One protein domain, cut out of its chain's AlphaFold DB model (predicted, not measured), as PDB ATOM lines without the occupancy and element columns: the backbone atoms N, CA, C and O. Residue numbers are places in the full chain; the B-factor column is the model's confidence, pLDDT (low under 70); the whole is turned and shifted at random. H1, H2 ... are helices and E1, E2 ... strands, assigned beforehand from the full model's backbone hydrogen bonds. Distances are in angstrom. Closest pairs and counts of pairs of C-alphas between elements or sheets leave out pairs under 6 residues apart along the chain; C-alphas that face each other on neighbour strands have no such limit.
ATOM      1  N   ARG A   7     257.590 282.994 198.499       94.88
ATOM      2  CA  ARG A   7     256.255 282.655 197.972       94.88
ATOM      3  C   ARG A   7     256.273 281.663 196.801       94.88
ATOM      4  O   ARG A   7     255.251 281.039 196.530       94.88
ATOM      5  N   TYR A   8     257.400 281.551 196.098       96.25
ATOM      6  CA  TYR A   8     257.597 280.646 194.967       96.25
ATOM      7  C   TYR A   8     258.409 279.399 195.321       96.25
ATOM      8  O   TYR A   8     258.636 278.578 194.430       96.25
ATOM      9  N   ARG A   9     258.857 279.236 196.574       97.25
ATOM     10  CA  ARG A   9     259.602 278.044 196.992       97.25
ATOM     11  C   ARG A   9     258.734 276.805 196.791       97.25
ATOM     12  O   ARG A   9     257.556 276.784 197.160       97.25
ATOM     13  N   LEU A  10     259.310 275.783 196.166       95.75
ATOM     14  CA  LEU A  10     258.617 274.540 195.865       95.75
ATOM     15  C   LEU A  10     258.226 273.852 197.177       95.75
ATOM     16  O   LEU A  10     259.077 273.499 197.990       95.75
ATOM     17  N   LYS A  11     256.922 273.654 197.376       94.69
ATOM     18  CA  LYS A  11     256.390 272.968 198.554       94.69
ATOM     19  C   LYS A  11     256.439 271.466 198.323       94.69
ATOM     20  O   LYS A  11     255.564 270.904 197.670       94.69
ATOM     21  N   VAL A  12     257.473 270.841 198.862       94.19
ATOM     22  CA  VAL A  12     257.671 269.392 198.846       94.19
ATOM     23  C   VAL A  12     257.544 268.871 200.286       94.19
ATOM     24  O   VAL A  12     257.932 269.585 201.211       94.19
ATOM     25  N   PRO A  13     256.995 267.669 200.535       94.12
ATOM     26  CA  PRO A  13     257.014 267.068 201.867       94.12
ATOM     27  C   PRO A  13     258.438 266.836 202.392       94.12
ATOM     28  O   PRO A  13     259.340 266.452 201.643       94.12
ATOM     29  N   LYS A  14     258.637 267.031 203.701       93.38
ATOM     30  CA  LYS A  14     259.935 266.824 204.359       93.38
ATOM     31  C   LYS A  14     260.434 265.393 204.150       93.38
ATOM     32  O   LYS A  14     259.691 264.439 204.359       93.38
ATOM     33  N   GLY A  15     261.699 265.266 203.747       90.38
ATOM     34  CA  GLY A  15     262.350 263.981 203.466       90.38
ATOM     35  C   GLY A  15     262.263 263.511 202.010       90.38
ATOM     36  O   GLY A  15     262.859 262.491 201.681       90.38
ATOM     37  N   GLN A  16     261.571 264.238 201.127       93.69
ATOM     38  CA  GLN A  16     261.571 263.941 199.692       93.69
ATOM     39  C   GLN A  16     262.663 264.713 198.936       93.69
ATOM     40  O   GLN A  16     263.195 265.721 199.403       93.69
ATOM     41  N   TYR A  17     262.984 264.230 197.735       89.50
ATOM     42  CA  TYR A  17     263.927 264.877 196.826       89.50
ATOM     43  C   TYR A  17     263.487 266.317 196.497       89.50
ATOM     44  O   TYR A  17     262.305 266.568 196.275       89.50
ATOM     45  N   LEU A  18     264.443 267.256 196.467       91.12
ATOM     46  CA  LEU A  18     264.235 268.709 196.293       91.12
ATOM     47  C   LEU A  18     263.508 269.428 197.442       91.12
ATOM     48  O   LEU A  18     263.164 270.604 197.297       91.12
ATOM     49  N   TYR A  19     263.289 268.767 198.583       94.75
ATOM     50  CA  TYR A  19     262.797 269.445 199.779       94.75
ATOM     51  C   TYR A  19     263.720 270.601 200.179       94.75
ATOM     52  O   TYR A  19     264.921 270.416 200.370       94.75
ATOM     53  N   SER A  20     263.134 271.784 200.346       95.88
ATOM     54  CA  SER A  20     263.766 272.928 201.000       95.88
ATOM     55  C   SER A  20     262.692 273.770 201.684       95.88
ATOM     56  O   SER A  20     261.556 273.842 201.213       95.88
ATOM     57  N   ASP A  21     263.057 274.421 202.780       95.44
ATOM     58  CA  ASP A  21     262.220 275.388 203.488       95.44
ATOM     59  C   ASP A  21     263.058 276.628 203.855       95.44
ATOM     60  O   ASP A  21     264.229 276.727 203.486       95.44
ATOM     61  N   ALA A  22     262.468 277.581 204.577       95.12
ATOM     62  CA  ALA A  22     263.147 278.817 204.966       95.12
ATOM     63  C   ALA A  22     264.425 278.595 205.805       95.12
ATOM     64  O   ALA A  22     265.286 279.472 205.849       95.12
ATOM     65  N   THR A  23     264.593 277.431 206.447       95.56
ATOM     66  CA  THR A  23     265.808 277.114 207.222       95.56
ATOM     67  C   THR A  23     267.032 276.863 206.338       95.56
ATOM     68  O   THR A  23     268.156 276.931 206.825       95.56
ATOM     69  N   PHE A  24     266.837 276.652 205.031       95.81
ATOM     70  CA  PHE A  24     267.909 276.499 204.040       95.81
ATOM     71  C   PHE A  24     268.446 277.852 203.532       95.81
ATOM     72  O   PHE A  24     269.314 277.889 202.652       95.81
ATOM     73  N   GLY A  25     267.930 278.969 204.058       95.44
ATOM     74  CA  GLY A  25     268.288 280.311 203.605       95.44
ATOM     75  C   GLY A  25     267.951 280.491 202.124       95.44
ATOM     76  O   GLY A  25     266.851 280.155 201.684       95.44
ATOM     77  N   ASN A  26     268.908 280.966 201.327       96.06
ATOM     78  CA  ASN A  26     268.693 281.184 199.893       96.06
ATOM     79  C   ASN A  26     268.713 279.889 199.057       96.06
ATOM     80  O   ASN A  26     268.379 279.908 197.874       96.06
ATOM     81  N   ASN A  27     269.098 278.751 199.634       96.44
ATOM     82  CA  ASN A  27     269.254 277.511 198.879       96.44
ATOM     83  C   ASN A  27     267.899 276.825 198.675       96.44
ATOM     84  O   ASN A  27     267.133 276.645 199.627       96.44
ATOM     85  N   GLY A  28     267.590 276.419 197.443       96.12
ATOM     86  CA  GLY A  28     266.366 275.665 197.171       96.12
ATOM     87  C   GLY A  28     265.890 275.689 195.726       96.12
ATOM     88  O   GLY A  28     266.561 276.194 194.824       96.12
ATOM     89  N   VAL A  29     264.693 275.132 195.531       95.88
ATOM     90  CA  VAL A  29     263.997 275.077 194.241       95.88
ATOM     91  C   VAL A  29     262.738 275.933 194.300       95.88
ATOM     92  O   VAL A  29     261.986 275.884 195.273       95.88
ATOM     93  N   PHE A  30     262.490 276.698 193.242       96.56
ATOM     94  CA  PHE A  30     261.378 277.633 193.125       96.56
ATOM     95  C   PHE A  30     260.633 277.417 191.805       96.56
ATOM     96  O   PHE A  30     261.203 276.966 190.810       96.56
ATOM     97  N   SER A  31     259.337 277.720 191.798       95.44
ATOM     98  CA  SER A  31     258.472 277.617 190.618       95.44
ATOM     99  C   SER A  31     257.720 278.922 190.394       95.44
ATOM    100  O   SER A  31     256.885 279.316 191.207       95.44
ATOM    101  N   VAL A  32     258.003 279.584 189.271       94.38
ATOM    102  CA  VAL A  32     257.390 280.870 188.907       94.38
ATOM    103  C   VAL A  32     256.554 280.700 187.634       94.38
ATOM    104  O   VAL A  32     257.105 280.362 186.583       94.38
ATOM    105  N   PRO A  33     255.229 280.926 187.679       91.62
ATOM    106  CA  PRO A  33     254.390 280.886 186.482       91.62
ATOM    107  C   PRO A  33     254.749 282.001 185.485       91.62
ATOM    108  O   PRO A  33     254.827 283.172 185.856       91.62
ATOM    109  N   VAL A  34     254.917 281.652 184.206       85.00
ATOM    110  CA  VAL A  34     255.333 282.579 183.129       85.00
ATOM    111  C   VAL A  34     254.341 283.731 182.941       85.00
ATOM    112  O   VAL A  34     254.729 284.882 182.749       85.00
ATOM    113  N   ASN A  35     253.046 283.445 183.042       81.00
ATOM    114  CA  ASN A  35     251.992 284.448 182.911       81.00
ATOM    115  C   ASN A  35     252.026 285.488 184.043       81.00
ATOM    116  O   ASN A  35     251.769 286.661 183.787       81.00
ATOM    117  N   LEU A  36     252.365 285.071 185.267       71.12
ATOM    118  CA  LEU A  36     252.573 285.981 186.399       71.12
ATOM    119  C   LEU A  36     253.888 286.748 186.271       71.12
ATOM    120  O   LEU A  36     254.006 287.860 186.773       71.12
ATOM    121  N   ALA A  37     254.869 286.138 185.608       66.88
ATOM    122  CA  ALA A  37     256.188 286.701 185.419       66.88
ATOM    123  C   ALA A  37     256.199 287.859 184.406       66.88
ATOM    124  O   ALA A  37     256.693 288.944 184.705       66.88
ATOM    125  N   ILE A  38     255.670 287.635 183.202       76.06
ATOM    126  CA  ILE A  38     255.836 288.571 182.076       76.06
ATOM    127  C   ILE A  38     254.546 288.815 181.277       76.06
ATOM    128  O   ILE A  38     254.569 289.463 180.230       76.06
ATOM    129  N   GLY A  39     253.404 288.347 181.784       74.62
ATOM    130  CA  GLY A  39     252.090 288.516 181.164       74.62
ATOM    131  C   GLY A  39     251.698 287.373 180.223       74.62
ATOM    132  O   GLY A  39     252.530 286.621 179.712       74.62
ATOM    133  N   SER A  40     250.393 287.244 179.972       74.56
ATOM    134  CA  SER A  40     249.782 286.132 179.222       74.56
ATOM    135  C   SER A  40     250.233 286.019 177.760       74.56
ATOM    136  O   SER A  40     250.182 284.926 177.196       74.56
ATOM    137  N   LYS A  41     250.732 287.108 177.157       78.88
ATOM    138  CA  LYS A  41     251.200 287.144 175.757       78.88
ATOM    139  C   LYS A  41     252.355 286.182 175.461       78.88
ATOM    140  O   LYS A  41     252.592 285.832 174.312       78.88
ATOM    141  N   TYR A  42     253.079 285.753 176.491       72.00
ATOM    142  CA  TYR A  42     254.235 284.872 176.352       72.00
ATOM    143  C   TYR A  42     253.898 283.383 176.503       72.00
ATOM    144  O   TYR A  42     254.805 282.547 176.415       72.00
ATOM    145  N   GLY A  43     252.610 283.061 176.648       74.75
ATOM    146  CA  GLY A  43     252.096 281.707 176.804       74.75
ATOM    147  C   GLY A  43     252.063 281.242 178.258       74.75
ATOM    148  O   GLY A  43     252.414 281.966 179.191       74.75
ATOM    149  N   GLN A  44     251.612 280.004 178.444       79.44
ATOM    150  CA  GLN A  44     251.617 279.334 179.739       79.44
ATOM    151  C   GLN A  44     252.925 278.560 179.929       79.44
ATOM    152  O   GLN A  44     253.533 278.080 178.972       79.44
ATOM    153  N   GLY A  45     253.361 278.433 181.177       86.69
ATOM    154  CA  GLY A  45     254.566 277.697 181.531       86.69
ATOM    155  C   GLY A  45     254.965 277.942 182.977       86.69
ATOM    156  O   GLY A  45     254.470 278.867 183.620       86.69
ATOM    157  N   ILE A  46     255.873 277.108 183.472       92.69
ATOM    158  CA  ILE A  46     256.479 277.248 184.795       92.69
ATOM    159  C   ILE A  46     257.986 277.345 184.588       92.69
ATOM    160  O   ILE A  46     258.589 276.440 184.008       92.69
ATOM    161  N   LEU A  47     258.571 278.442 185.061       94.69
ATOM    162  CA  LEU A  47     260.012 278.584 185.214       94.69
ATOM    163  C   LEU A  47     260.417 277.789 186.453       94.69
ATOM    164  O   LEU A  47     259.968 278.105 187.562       94.69
ATOM    165  N   ARG A  48     261.233 276.752 186.262       95.50
ATOM    166  CA  ARG A  48     261.887 276.038 187.360       95.50
ATOM    167  C   ARG A  48     263.204 276.715 187.650       95.50
ATOM    168  O   ARG A  48     264.010 276.922 186.744       95.50
ATOM    169  N   ILE A  49     263.392 277.057 188.909       95.75
ATOM    170  CA  ILE A  49     264.532 277.831 189.357       95.75
ATOM    171  C   ILE A  49     265.238 277.052 190.453       95.75
ATOM    172  O   ILE A  49     264.580 276.605 191.389       95.75
ATOM    173  N   GLN A  50     266.553 276.908 190.356       95.31
ATOM    174  CA  GLN A  50     267.378 276.412 191.452       95.31
ATOM    175  C   GLN A  50     268.348 277.512 191.855       95.31
ATOM    176  O   GLN A  50     268.955 278.156 191.004       95.31
ATOM    177  N   CYS A  51     268.452 277.742 193.156       95.31
ATOM    178  CA  CYS A  51     269.218 278.835 193.723       95.31
ATOM    179  C   CYS A  51     270.219 278.297 194.742       95.31
ATOM    180  O   CYS A  51     269.873 277.404 195.526       95.31
ATOM    181  N   SER A  52     271.430 278.853 194.735       95.31
ATOM    182  CA  SER A  52     272.412 278.669 195.800       95.31
ATOM    183  C   SER A  52     273.258 279.921 196.020       95.31
ATOM    184  O   SER A  52     273.437 280.734 195.116       95.31
ATOM    185  N   ASP A  53     273.764 280.085 197.237       95.75
ATOM    186  CA  ASP A  53     274.664 281.174 197.646       95.75
ATOM    187  C   ASP A  53     276.006 280.650 198.192       95.75
ATOM    188  O   ASP A  53     276.706 281.320 198.953       95.75
ATOM    189  N   GLY A  54     276.363 279.418 197.819       94.00
ATOM    190  CA  GLY A  54     277.595 278.756 198.238       94.00
ATOM    191  C   GLY A  54     278.802 279.082 197.353       94.00
ATOM    192  O   GLY A  54     278.683 279.551 196.224       94.00
ATOM    193  N   GLY A  55     280.004 278.785 197.855       92.00
ATOM    194  CA  GLY A  55     281.237 278.857 197.058       92.00
ATOM    195  C   GLY A  55     281.652 280.270 196.623       92.00
ATOM    196  O   GLY A  55     282.423 280.400 195.677       92.00
ATOM    197  N   GLY A  56     281.149 281.317 197.286       93.94
ATOM    198  CA  GLY A  56     281.451 282.717 196.959       93.94
ATOM    199  C   GLY A  56     280.624 283.293 195.804       93.94
ATOM    200  O   GLY A  56     280.949 284.372 195.296       93.94
ATOM    201  N   TRP A  57     279.566 282.594 195.385       94.06
ATOM    202  CA  TRP A  57     278.701 282.989 194.278       94.06
ATOM    203  C   TRP A  57     277.238 282.985 194.690       94.06
ATOM    204  O   TRP A  57     276.758 282.025 195.282       94.06
ATOM    205  N   ASP A  58     276.515 284.020 194.273       95.69
ATOM    206  CA  ASP A  58     275.065 283.938 194.168       95.69
ATOM    207  C   ASP A  58     274.730 283.343 192.804       95.69
ATOM    208  O   ASP A  58     275.101 283.901 191.760       95.69
ATOM    209  N   HIS A  59     274.031 282.217 192.814       95.12
ATOM    210  CA  HIS A  59     273.701 281.441 191.632       95.12
ATOM    211  C   HIS A  59     272.202 281.231 191.516       95.12
ATOM    212  O   HIS A  59     271.538 280.823 192.468       95.12
ATOM    213  N   VAL A  60     271.680 281.458 190.314       96.12
ATOM    214  CA  VAL A  60     270.316 281.079 189.952       96.12
ATOM    215  C   VAL A  60     270.334 280.397 188.591       96.12
ATOM    216  O   VAL A  60     270.717 281.002 187.590       96.12
ATOM    217  N   SER A  61     269.896 279.143 188.531       94.44
ATOM    218  CA  SER A  61     269.570 278.465 187.277       94.44
ATOM    219  C   SER A  61     268.085 278.627 186.966       94.44
ATOM    220  O   SER A  61     267.252 278.656 187.872       94.44
ATOM    221  N   VAL A  62     267.742 278.755 185.689       94.50
ATOM    222  CA  VAL A  62     266.370 278.951 185.216       94.50
ATOM    223  C   VAL A  62     266.137 278.029 184.035       94.50
ATOM    224  O   VAL A  62     266.848 278.113 183.037       94.50
ATOM    225  N   SER A  63     265.124 277.174 184.118       93.62
ATOM    226  CA  SER A  63     264.776 276.244 183.044       93.62
ATOM    227  C   SER A  63     263.274 276.181 182.788       93.62
ATOM    228  O   SER A  63     262.452 276.417 183.680       93.62
ATOM    229  N   LEU A  64     262.906 275.833 181.555       92.31
ATOM    230  CA  LEU A  64     261.559 275.372 181.215       92.31
ATOM    231  C   LEU A  64     261.628 273.988 180.574       92.31
ATOM    232  O   LEU A  64     262.671 273.532 180.127       92.31
ATOM    233  N   LEU A  65     260.478 273.321 180.496       90.19
ATOM    234  CA  LEU A  65     260.397 271.968 179.951       90.19
ATOM    235  C   LEU A  65     260.577 271.897 178.424       90.19
ATOM    236  O   LEU A  65     261.002 270.869 177.921       90.19
ATOM    237  N   ARG A  66     260.177 272.936 177.681       89.38
ATOM    238  CA  ARG A  66     259.984 272.846 176.216       89.38
ATOM    239  C   ARG A  66     260.737 273.893 175.397       89.38
ATOM    240  O   ARG A  66     260.617 273.894 174.179       89.38
ATOM    241  N   ARG A  67     261.402 274.846 176.050       91.44
ATOM    242  CA  ARG A  67     262.131 275.932 175.387       91.44
ATOM    243  C   ARG A  67     263.078 276.617 176.352       91.44
ATOM    244  O   ARG A  67     262.822 276.633 177.553       91.44
ATOM    245  N   VAL A  68     264.088 277.278 175.805       91.44
ATOM    246  CA  VAL A  68     264.987 278.156 176.562       91.44
ATOM    247  C   VAL A  68     264.199 279.337 177.170       91.44
ATOM    248  O   VAL A  68     263.250 279.838 176.537       91.44
ATOM    249  N   PRO A  69     264.541 279.785 178.396       91.94
ATOM    250  CA  PRO A  69     264.031 281.030 178.950       91.94
ATOM    251  C   PRO A  69     264.303 282.224 178.031       91.94
ATOM    252  O   PRO A  69     265.376 282.364 177.447       91.94
ATOM    253  N   ARG A  70     263.321 283.112 177.912       92.06
ATOM    254  CA  ARG A  70     263.433 284.352 177.139       92.06
ATOM    255  C   ARG A  70     264.156 285.423 177.939       92.06
ATOM    256  O   ARG A  70     264.160 285.404 179.169       92.06
ATOM    257  N   ARG A  71     264.675 286.426 177.232       90.12
ATOM    258  CA  ARG A  71     265.332 287.586 177.843       90.12
ATOM    259  C   ARG A  71     264.458 288.249 178.909       90.12
ATOM    260  O   ARG A  71     264.949 288.542 179.992       90.12
ATOM    261  N   GLU A  72     263.173 288.451 178.638       90.75
ATOM    262  CA  GLU A  72     262.244 289.090 179.576       90.75
ATOM    263  C   GLU A  72     262.038 288.252 180.845       90.75
ATOM    264  O   GLU A  72     261.960 288.809 181.939       90.75
ATOM    265  N   GLU A  73     262.002 286.922 180.713       92.81
ATOM    266  CA  GLU A  73     261.906 285.994 181.847       92.81
ATOM    267  C   GLU A  73     263.166 286.087 182.704       92.81
ATOM    268  O   GLU A  73     263.072 286.270 183.914       92.81
ATOM    269  N   MET A  74     264.343 286.063 182.074       93.69
ATOM    270  CA  MET A  74     265.626 286.202 182.767       93.69
ATOM    271  C   MET A  74     265.757 287.559 183.470       93.69
ATOM    272  O   MET A  74     266.179 287.612 184.625       93.69
ATOM    273  N   CYS A  75     265.338 288.655 182.825       91.75
ATOM    274  CA  CYS A  75     265.315 289.983 183.443       91.75
ATOM    275  C   CYS A  75     264.405 290.028 184.676       91.75
ATOM    276  O   CYS A  75     264.761 290.661 185.671       91.75
ATOM    277  N   LEU A  76     263.247 289.364 184.638       92.00
ATOM    278  CA  LEU A  76     262.387 289.269 185.812       92.00
ATOM    279  C   LEU A  76     263.034 288.433 186.915       92.00
ATOM    280  O   LEU A  76     263.045 288.873 188.063       92.00
ATOM    281  N   ILE A  77     263.569 287.250 186.595       94.25
ATOM    282  CA  ILE A  77     264.234 286.413 187.600       94.25
ATOM    283  C   ILE A  77     265.374 287.195 188.259       94.25
ATOM    284  O   ILE A  77     265.465 287.215 189.482       94.25
ATOM    285  N   LYS A  78     266.158 287.958 187.488       93.94
ATOM    286  CA  LYS A  78     267.173 288.857 188.047       93.94
ATOM    287  C   LYS A  78     266.580 289.814 189.087       93.94
ATOM    288  O   LYS A  78     267.131 289.936 190.174       93.94
ATOM    289  N   LYS A  79     265.458 290.468 188.774       92.81
ATOM    290  CA  LYS A  79     264.776 291.402 189.691       92.81
ATOM    291  C   LYS A  79     264.196 290.732 190.936       92.81
ATOM    292  O   LYS A  79     264.072 291.382 191.966       92.81
ATOM    293  N   LEU A  80     263.800 289.463 190.839       93.81
ATOM    294  CA  LEU A  80     263.260 288.719 191.979       93.81
ATOM    295  C   LEU A  80     264.341 288.332 192.986       93.81
ATOM    296  O   LEU A  80     264.041 288.277 194.174       93.81
ATOM    297  N   PHE A  81     265.555 288.047 192.511       95.31
ATOM    298  CA  PHE A  81     266.626 287.494 193.340       95.31
ATOM    299  C   PHE A  81     267.697 288.521 193.739       95.31
ATOM    300  O   PHE A  81     268.334 288.372 194.779       95.31
ATOM    301  N   TRP A  82     267.886 289.590 192.961       95.19
ATOM    302  CA  TRP A  82     268.896 290.624 193.213       95.19
ATOM    303  C   TRP A  82     268.311 292.036 193.163       95.19
ATOM    304  O   TRP A  82     267.292 292.289 192.524       95.19
ATOM    305  N   SER A  83     269.019 293.001 193.766       91.19
ATOM    306  CA  SER A  83     268.686 294.422 193.589       91.19
ATOM    307  C   SER A  83     268.885 294.872 192.140       91.19
ATOM    308  O   SER A  83     269.727 294.336 191.410       91.19
ATOM    309  N   ASP A  84     268.179 295.926 191.735       86.69
ATOM    310  CA  ASP A  84     268.305 296.507 190.395       86.69
ATOM    311  C   ASP A  84     269.735 296.966 190.075       86.69
ATOM    312  O   ASP A  84     270.197 296.766 188.953       86.69
ATOM    313  N   SER A  85     270.474 297.451 191.076       85.44
ATOM    314  CA  SER A  85     271.879 297.861 190.952       85.44
ATOM    315  C   SER A  85     272.885 296.710 190.843       85.44
ATOM    316  O   SER A  85     274.026 296.942 190.460       85.44
ATOM    317  N   SER A  86     272.502 295.470 191.173       88.50
ATOM    318  CA  SER A  86     273.438 294.340 191.124       88.50
ATOM    319  C   SER A  86     273.775 293.982 189.675       88.50
ATOM    320  O   SER A  86     272.864 293.704 188.885       88.50
ATOM    321  N   CYS A  87     275.070 293.935 189.347       89.38
ATOM    322  CA  CYS A  87     275.551 293.343 188.102       89.38
ATOM    323  C   CYS A  87     275.472 291.815 188.210       89.38
ATOM    324  O   CYS A  87     275.994 291.230 189.158       89.38
ATOM    325  N   VAL A  88     274.774 291.183 187.270       92.19
ATOM    326  CA  VAL A  88     274.565 289.732 187.223       92.19
ATOM    327  C   VAL A  88     274.873 289.284 185.806       92.19
ATOM    328  O   VAL A  88     274.382 289.889 184.851       92.19
ATOM    329  N   VAL A  89     275.685 288.242 185.675       91.56
ATOM    330  CA  VAL A  89     276.176 287.767 184.382       91.56
ATOM    331  C   VAL A  89     275.583 286.410 184.035       91.56
ATOM    332  O   VAL A  89     275.349 285.570 184.903       91.56
ATOM    333  N   GLN A  90     275.365 286.196 182.741       89.75
ATOM    334  CA  GLN A  90     275.077 284.888 182.176       89.75
ATOM    335  C   GLN A  90     276.335 284.406 181.454       89.75
ATOM    336  O   GLN A  90     276.765 285.020 180.478       89.75
ATOM    337  N   CYS A  91     276.936 283.329 181.953       79.94
ATOM    338  CA  CYS A  91     278.189 282.787 181.433       79.94
ATOM    339  C   CYS A  91     277.942 281.481 180.679       79.94
ATOM    340  O   CYS A  91     277.110 280.671 181.086       79.94
ATOM    341  N   HIS A  92     278.723 281.257 179.625       72.50
ATOM    342  CA  HIS A  92     278.848 279.953 178.983       72.50
ATOM    343  C   HIS A  92     279.985 279.187 179.671       72.50
ATOM    344  O   HIS A  92     281.061 279.749 179.893       72.50
ATOM    345  N   SER A  93     279.749 277.932 180.061       64.56
ATOM    346  CA  SER A  93     280.809 277.087 180.616       64.56
ATOM    347  C   SER A  93     281.854 276.782 179.540       64.56
ATOM    348  O   SER A  93     281.532 276.678 178.362       64.56
ATOM    349  N   LYS A  94     283.122 276.631 179.945       67.62
ATOM    350  CA  LYS A  94     284.201 276.236 179.021       67.62
ATOM    351  C   LYS A  94     284.069 274.789 178.531       67.62
ATOM    352  O   LYS A  94     284.575 274.486 177.461       67.62
ATOM    353  N   ASN A  95     283.402 273.936 179.311       59.88
ATOM    354  CA  ASN A  95     283.174 272.528 178.999       59.88
ATOM    355  C   ASN A  95     281.672 272.222 178.985       59.88
ATOM    356  O   ASN A  95     280.921 272.706 179.842       59.88
ATOM    357  N   ASP A  96     281.265 271.370 178.047       58.88
ATOM    358  CA  ASP A  96     279.881 270.918 177.859       58.88
ATOM    359  C   ASP A  96     279.452 269.822 178.858       58.88
ATOM    360  O   ASP A  96     278.289 269.419 178.879       58.88
ATOM    361  N   GLU A  97     280.350 269.358 179.737       56.78
ATOM    362  CA  GLU A  97     280.100 268.240 180.668       56.78
ATOM    363  C   GLU A  97     278.930 268.481 181.641       56.78
ATOM    364  O   GLU A  97     278.339 267.527 182.143       56.78
ATOM    365  N   TYR A  98     278.535 269.738 181.868       55.72
ATOM    366  CA  TYR A  98     277.427 270.099 182.762       55.72
ATOM    367  C   TYR A  98     276.116 270.462 182.038       55.72
ATOM    368  O   TYR A  98     275.116 270.736 182.703       55.72
ATOM    369  N   GLN A  99     276.076 270.447 180.696       53.94
ATOM    370  CA  GLN A  99     274.889 270.854 179.920       53.94
ATOM    371  C   GLN A  99     273.750 269.813 179.910       53.94
ATOM    372  O   GLN A  99     272.625 270.139 179.539       53.94
ATOM    373  N   HIS A 100     273.991 268.572 180.344       53.38
ATOM    374  CA  HIS A 100     273.074 267.457 180.065       53.38
ATOM    375  C   HIS A 100     271.870 267.294 181.010       53.38
ATOM    376  O   HIS A 100     270.949 266.551 180.682       53.38
ATOM    377  N   ASN A 101     271.819 267.974 182.161       65.50
ATOM    378  CA  ASN A 101     270.734 267.725 183.126       65.50
ATOM    379  C   ASN A 101     269.438 268.493 182.805       65.50
ATOM    380  O   ASN A 101     268.347 268.039 183.152       65.50
ATOM    381  N   HIS A 102     269.541 269.643 182.133       75.12
ATOM    382  CA  HIS A 102     268.401 270.478 181.753       75.12
ATOM    383  C   HIS A 102     268.678 271.187 180.419       75.12
ATOM    384  O   HIS A 102     269.256 272.269 180.406       75.12
ATOM    385  N   GLU A 103     268.206 270.601 179.314       81.88
ATOM    386  CA  GLU A 103     268.437 271.066 177.929       81.88
ATOM    387  C   GLU A 103     268.139 272.561 177.712       81.88
ATOM    388  O   GLU A 103     268.815 273.249 176.954       81.88
ATOM    389  N   PHE A 104     267.142 273.093 178.419       89.56
ATOM    390  CA  PHE A 104     266.698 274.475 178.280       89.56
ATOM    391  C   PHE A 104     267.001 275.326 179.514       89.56
ATOM    392  O   PHE A 104     266.133 276.062 179.990       89.56
ATOM    393  N   CYS A 105     268.202 275.195 180.073       90.94
ATOM    394  CA  CYS A 105     268.617 275.914 181.271       90.94
ATOM    395  C   CYS A 105     269.561 277.077 180.955       90.94
ATOM    396  O   CYS A 105     270.541 276.921 180.233       90.94
ATOM    397  N   LEU A 106     269.284 278.238 181.545       92.94
ATOM    398  CA  LEU A 106     270.197 279.376 181.595       92.94
ATOM    399  C   LEU A 106     270.615 279.634 183.042       92.94
ATOM    400  O   LEU A 106     269.878 279.323 183.977       92.94
ATOM    401  N   HIS A 107     271.789 280.230 183.232       92.81
ATOM    402  CA  HIS A 107     272.348 280.485 184.557       92.81
ATOM    403  C   HIS A 107     272.698 281.958 184.739       92.81
ATOM    404  O   HIS A 107     273.245 282.589 183.839       92.81
ATOM    405  N   LEU A 108     272.414 282.477 185.927       94.56
ATOM    406  CA  LEU A 108     272.762 283.811 186.386       94.56
ATOM    407  C   LEU A 108     273.736 283.701 187.556       94.56
ATOM    408  O   LEU A 108     273.519 282.904 188.470       94.56
ATOM    409  N   TRP A 109     274.781 284.520 187.520       93.69
ATOM    410  CA  TRP A 109     275.860 284.507 188.499       93.69
ATOM    411  C   TRP A 109     276.203 285.917 188.967       93.69
ATOM    412  O   TRP A 109     276.259 286.857 188.169       93.69
ATOM    413  N   ARG A 110     276.505 286.050 190.257       94.25
ATOM    414  CA  ARG A 110     277.145 287.234 190.836       94.25
ATOM    415  C   ARG A 110     278.208 286.795 191.837       94.25
ATOM    416  O   ARG A 110     277.917 285.995 192.719       94.25
ATOM    417  N   CYS A 111     279.419 287.331 191.722       93.56
ATOM    418  CA  CYS A 111     280.450 287.110 192.731       93.56
ATOM    419  C   CYS A 111     280.079 287.868 194.015       93.56
ATOM    420  O   CYS A 111     279.657 289.024 193.962       93.56
ATOM    421  N   GLN A 112     280.203 287.221 195.173       92.44
ATOM    422  CA  GLN A 112     279.835 287.825 196.459       92.44
ATOM    423  C   GLN A 112     280.882 288.823 196.968       92.44
ATOM    424  O   GLN A 112     280.548 289.715 197.745       92.44
ATOM    425  N   THR A 113     282.137 288.680 196.535       90.69
ATOM    426  CA  THR A 113     283.288 289.440 197.050       90.69
ATOM    427  C   THR A 113     283.842 290.462 196.061       90.69
ATOM    428  O   THR A 113     284.759 291.208 196.399       90.69
ATOM    429  N   SER A 114     283.344 290.499 194.826       87.81
ATOM    430  CA  SER A 114     283.840 291.404 193.789       87.81
ATOM    431  C   SER A 114     282.721 291.808 192.842       87.81
ATOM    432  O   SER A 114     281.879 290.994 192.468       87.81
ATOM    433  N   GLU A 115     282.728 293.073 192.432       85.19
ATOM    434  CA  GLU A 115     281.848 293.537 191.367       85.19
ATOM    435  C   GLU A 115     282.439 293.185 190.003       85.19
ATOM    436  O   GLU A 115     283.652 293.243 189.793       85.19
ATOM    437  N   PHE A 116     281.572 292.818 189.060       83.88
ATOM    438  CA  PHE A 116     281.997 292.669 187.677       83.88
ATOM    439  C   PHE A 116     282.406 294.033 187.112       83.88
ATOM    440  O   PHE A 116     281.718 295.027 187.376       83.88
ATOM    441  N   PRO A 117     283.487 294.096 186.313       82.00
ATOM    442  CA  PRO A 117     283.882 295.333 185.663       82.00
ATOM    443  C   PRO A 117     282.728 295.842 184.797       82.00
ATOM    444  O   PRO A 117     282.156 295.098 183.997       82.00
ATOM    445  N   GLN A 118     282.371 297.114 184.969       76.56
ATOM    446  CA  GLN A 118     281.378 297.738 184.108       76.56
ATOM    447  C   GLN A 118     281.999 298.010 182.742       76.56
ATOM    448  O   GLN A 118     283.062 298.615 182.628       76.56
ATOM    449  N   HIS A 119     281.315 297.558 181.698       76.12
ATOM    450  CA  HIS A 119     281.652 297.913 180.331       76.12
ATOM    451  C   HIS A 119     281.251 299.363 180.045       76.12
ATOM    452  O   HIS A 119     280.294 299.881 180.626       76.12
ATOM    453  N   GLU A 120     281.953 300.010 179.115       76.31
ATOM    454  CA  GLU A 120     281.553 301.329 178.635       76.31
ATOM    455  C   GLU A 120     280.128 301.281 178.078       76.31
ATOM    456  O   GLU A 120     279.767 300.375 177.325       76.31
ATOM    457  N   SER A 121     279.309 302.275 178.430       76.75
ATOM    458  CA  SER A 121     277.883 302.283 178.071       76.75
ATOM    459  C   SER A 121     277.614 302.187 176.565       76.75
ATOM    460  O   SER A 121     276.577 301.658 176.175       76.75
ATOM    461  N   ILE A 122     278.569 302.599 175.724       80.88
ATOM    462  CA  ILE A 122     278.505 302.458 174.263       80.88
ATOM    463  C   ILE A 122     278.343 300.999 173.810       80.88
ATOM    464  O   ILE A 122     277.685 300.738 172.806       80.88
ATOM    465  N   LEU A 123     278.866 300.038 174.581       78.75
ATOM    466  CA  LEU A 123     278.765 298.604 174.297       78.75
ATOM    467  C   LEU A 123     277.376 298.026 174.610       78.75
ATOM    468  O   LEU A 123     277.049 296.934 174.153       78.75
ATOM    469  N   LEU A 124     276.546 298.748 175.373       71.44
ATOM    470  CA  LEU A 124     275.173 298.352 175.709       71.44
ATOM    471  C   LEU A 124     274.133 298.941 174.743       71.44
ATOM    472  O   LEU A 124     272.964 298.553 174.792       71.44
ATOM    473  N   GLY A 125     274.559 299.856 173.871       69.06
ATOM    474  CA  GLY A 125     273.719 300.578 172.923       69.06
ATOM    475  C   GLY A 125     273.736 302.088 173.155       69.06
ATOM    476  O   GLY A 125     274.069 302.583 174.231       69.06
TER     477      GLY A 125
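Overview. This is residues 7 to 125 of the 128 residues of an uncharacterized protein of Shewanella violacea (strain JCM 10179 / CIP 106290 / LMG 19151 / DSS12) (UniProt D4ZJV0). With little regular structure, the model is a twisted wall of four antiparallel strands, E1 - E2 - E3 - E4, with helix H2 slantwise over one face; residues 94 to 101 and 119 to 125, the latter with H3, stick out. The 119 printed residues hold E1 H1 E2 E3 H2 E4 H3 in order; the class is mixed, with 47 residues in named elements. It is compact, radius of gyration of the C-alphas 15.2 A, spanning 49 by 37 by 31 A.

Along the chain. E1, residues 28 to 33, begins at C-alpha 28 (266.366, 275.665, 197.171). H1 is 34 to 38, E2 46 to 52 (19.4 A), E3 57 to 63, H2 71 to 81 (15.6 A), E4 105 to 111. H3, 121 to 124, ends at C-alpha 124 (275.173, 298.352, 175.709).

Arrangement. Within hydrogen-bond range are N 30 and O 49 of E1 and E2, 2.8 A, N 61 and O 50 of hairpin E2 and E3, 2.8 A, and N 62 and O 106 of E3 and E4, 2.8 A. H2 is on the sheet, height 9.1 A, over E2 and E3. H1 only grazes the sheet and touches H2, closest C-alphas Ile 38 and Glu 73, 6.6 A. In H1 and H2 every O i to N i+4 pair is within range; H3 is too short for one.

Size, cuts and confidence. The printed part has no cut. The link H2 to E4 is long, 23 residues. Residues 37, 93 to 101 and 125 have pLDDT under 70.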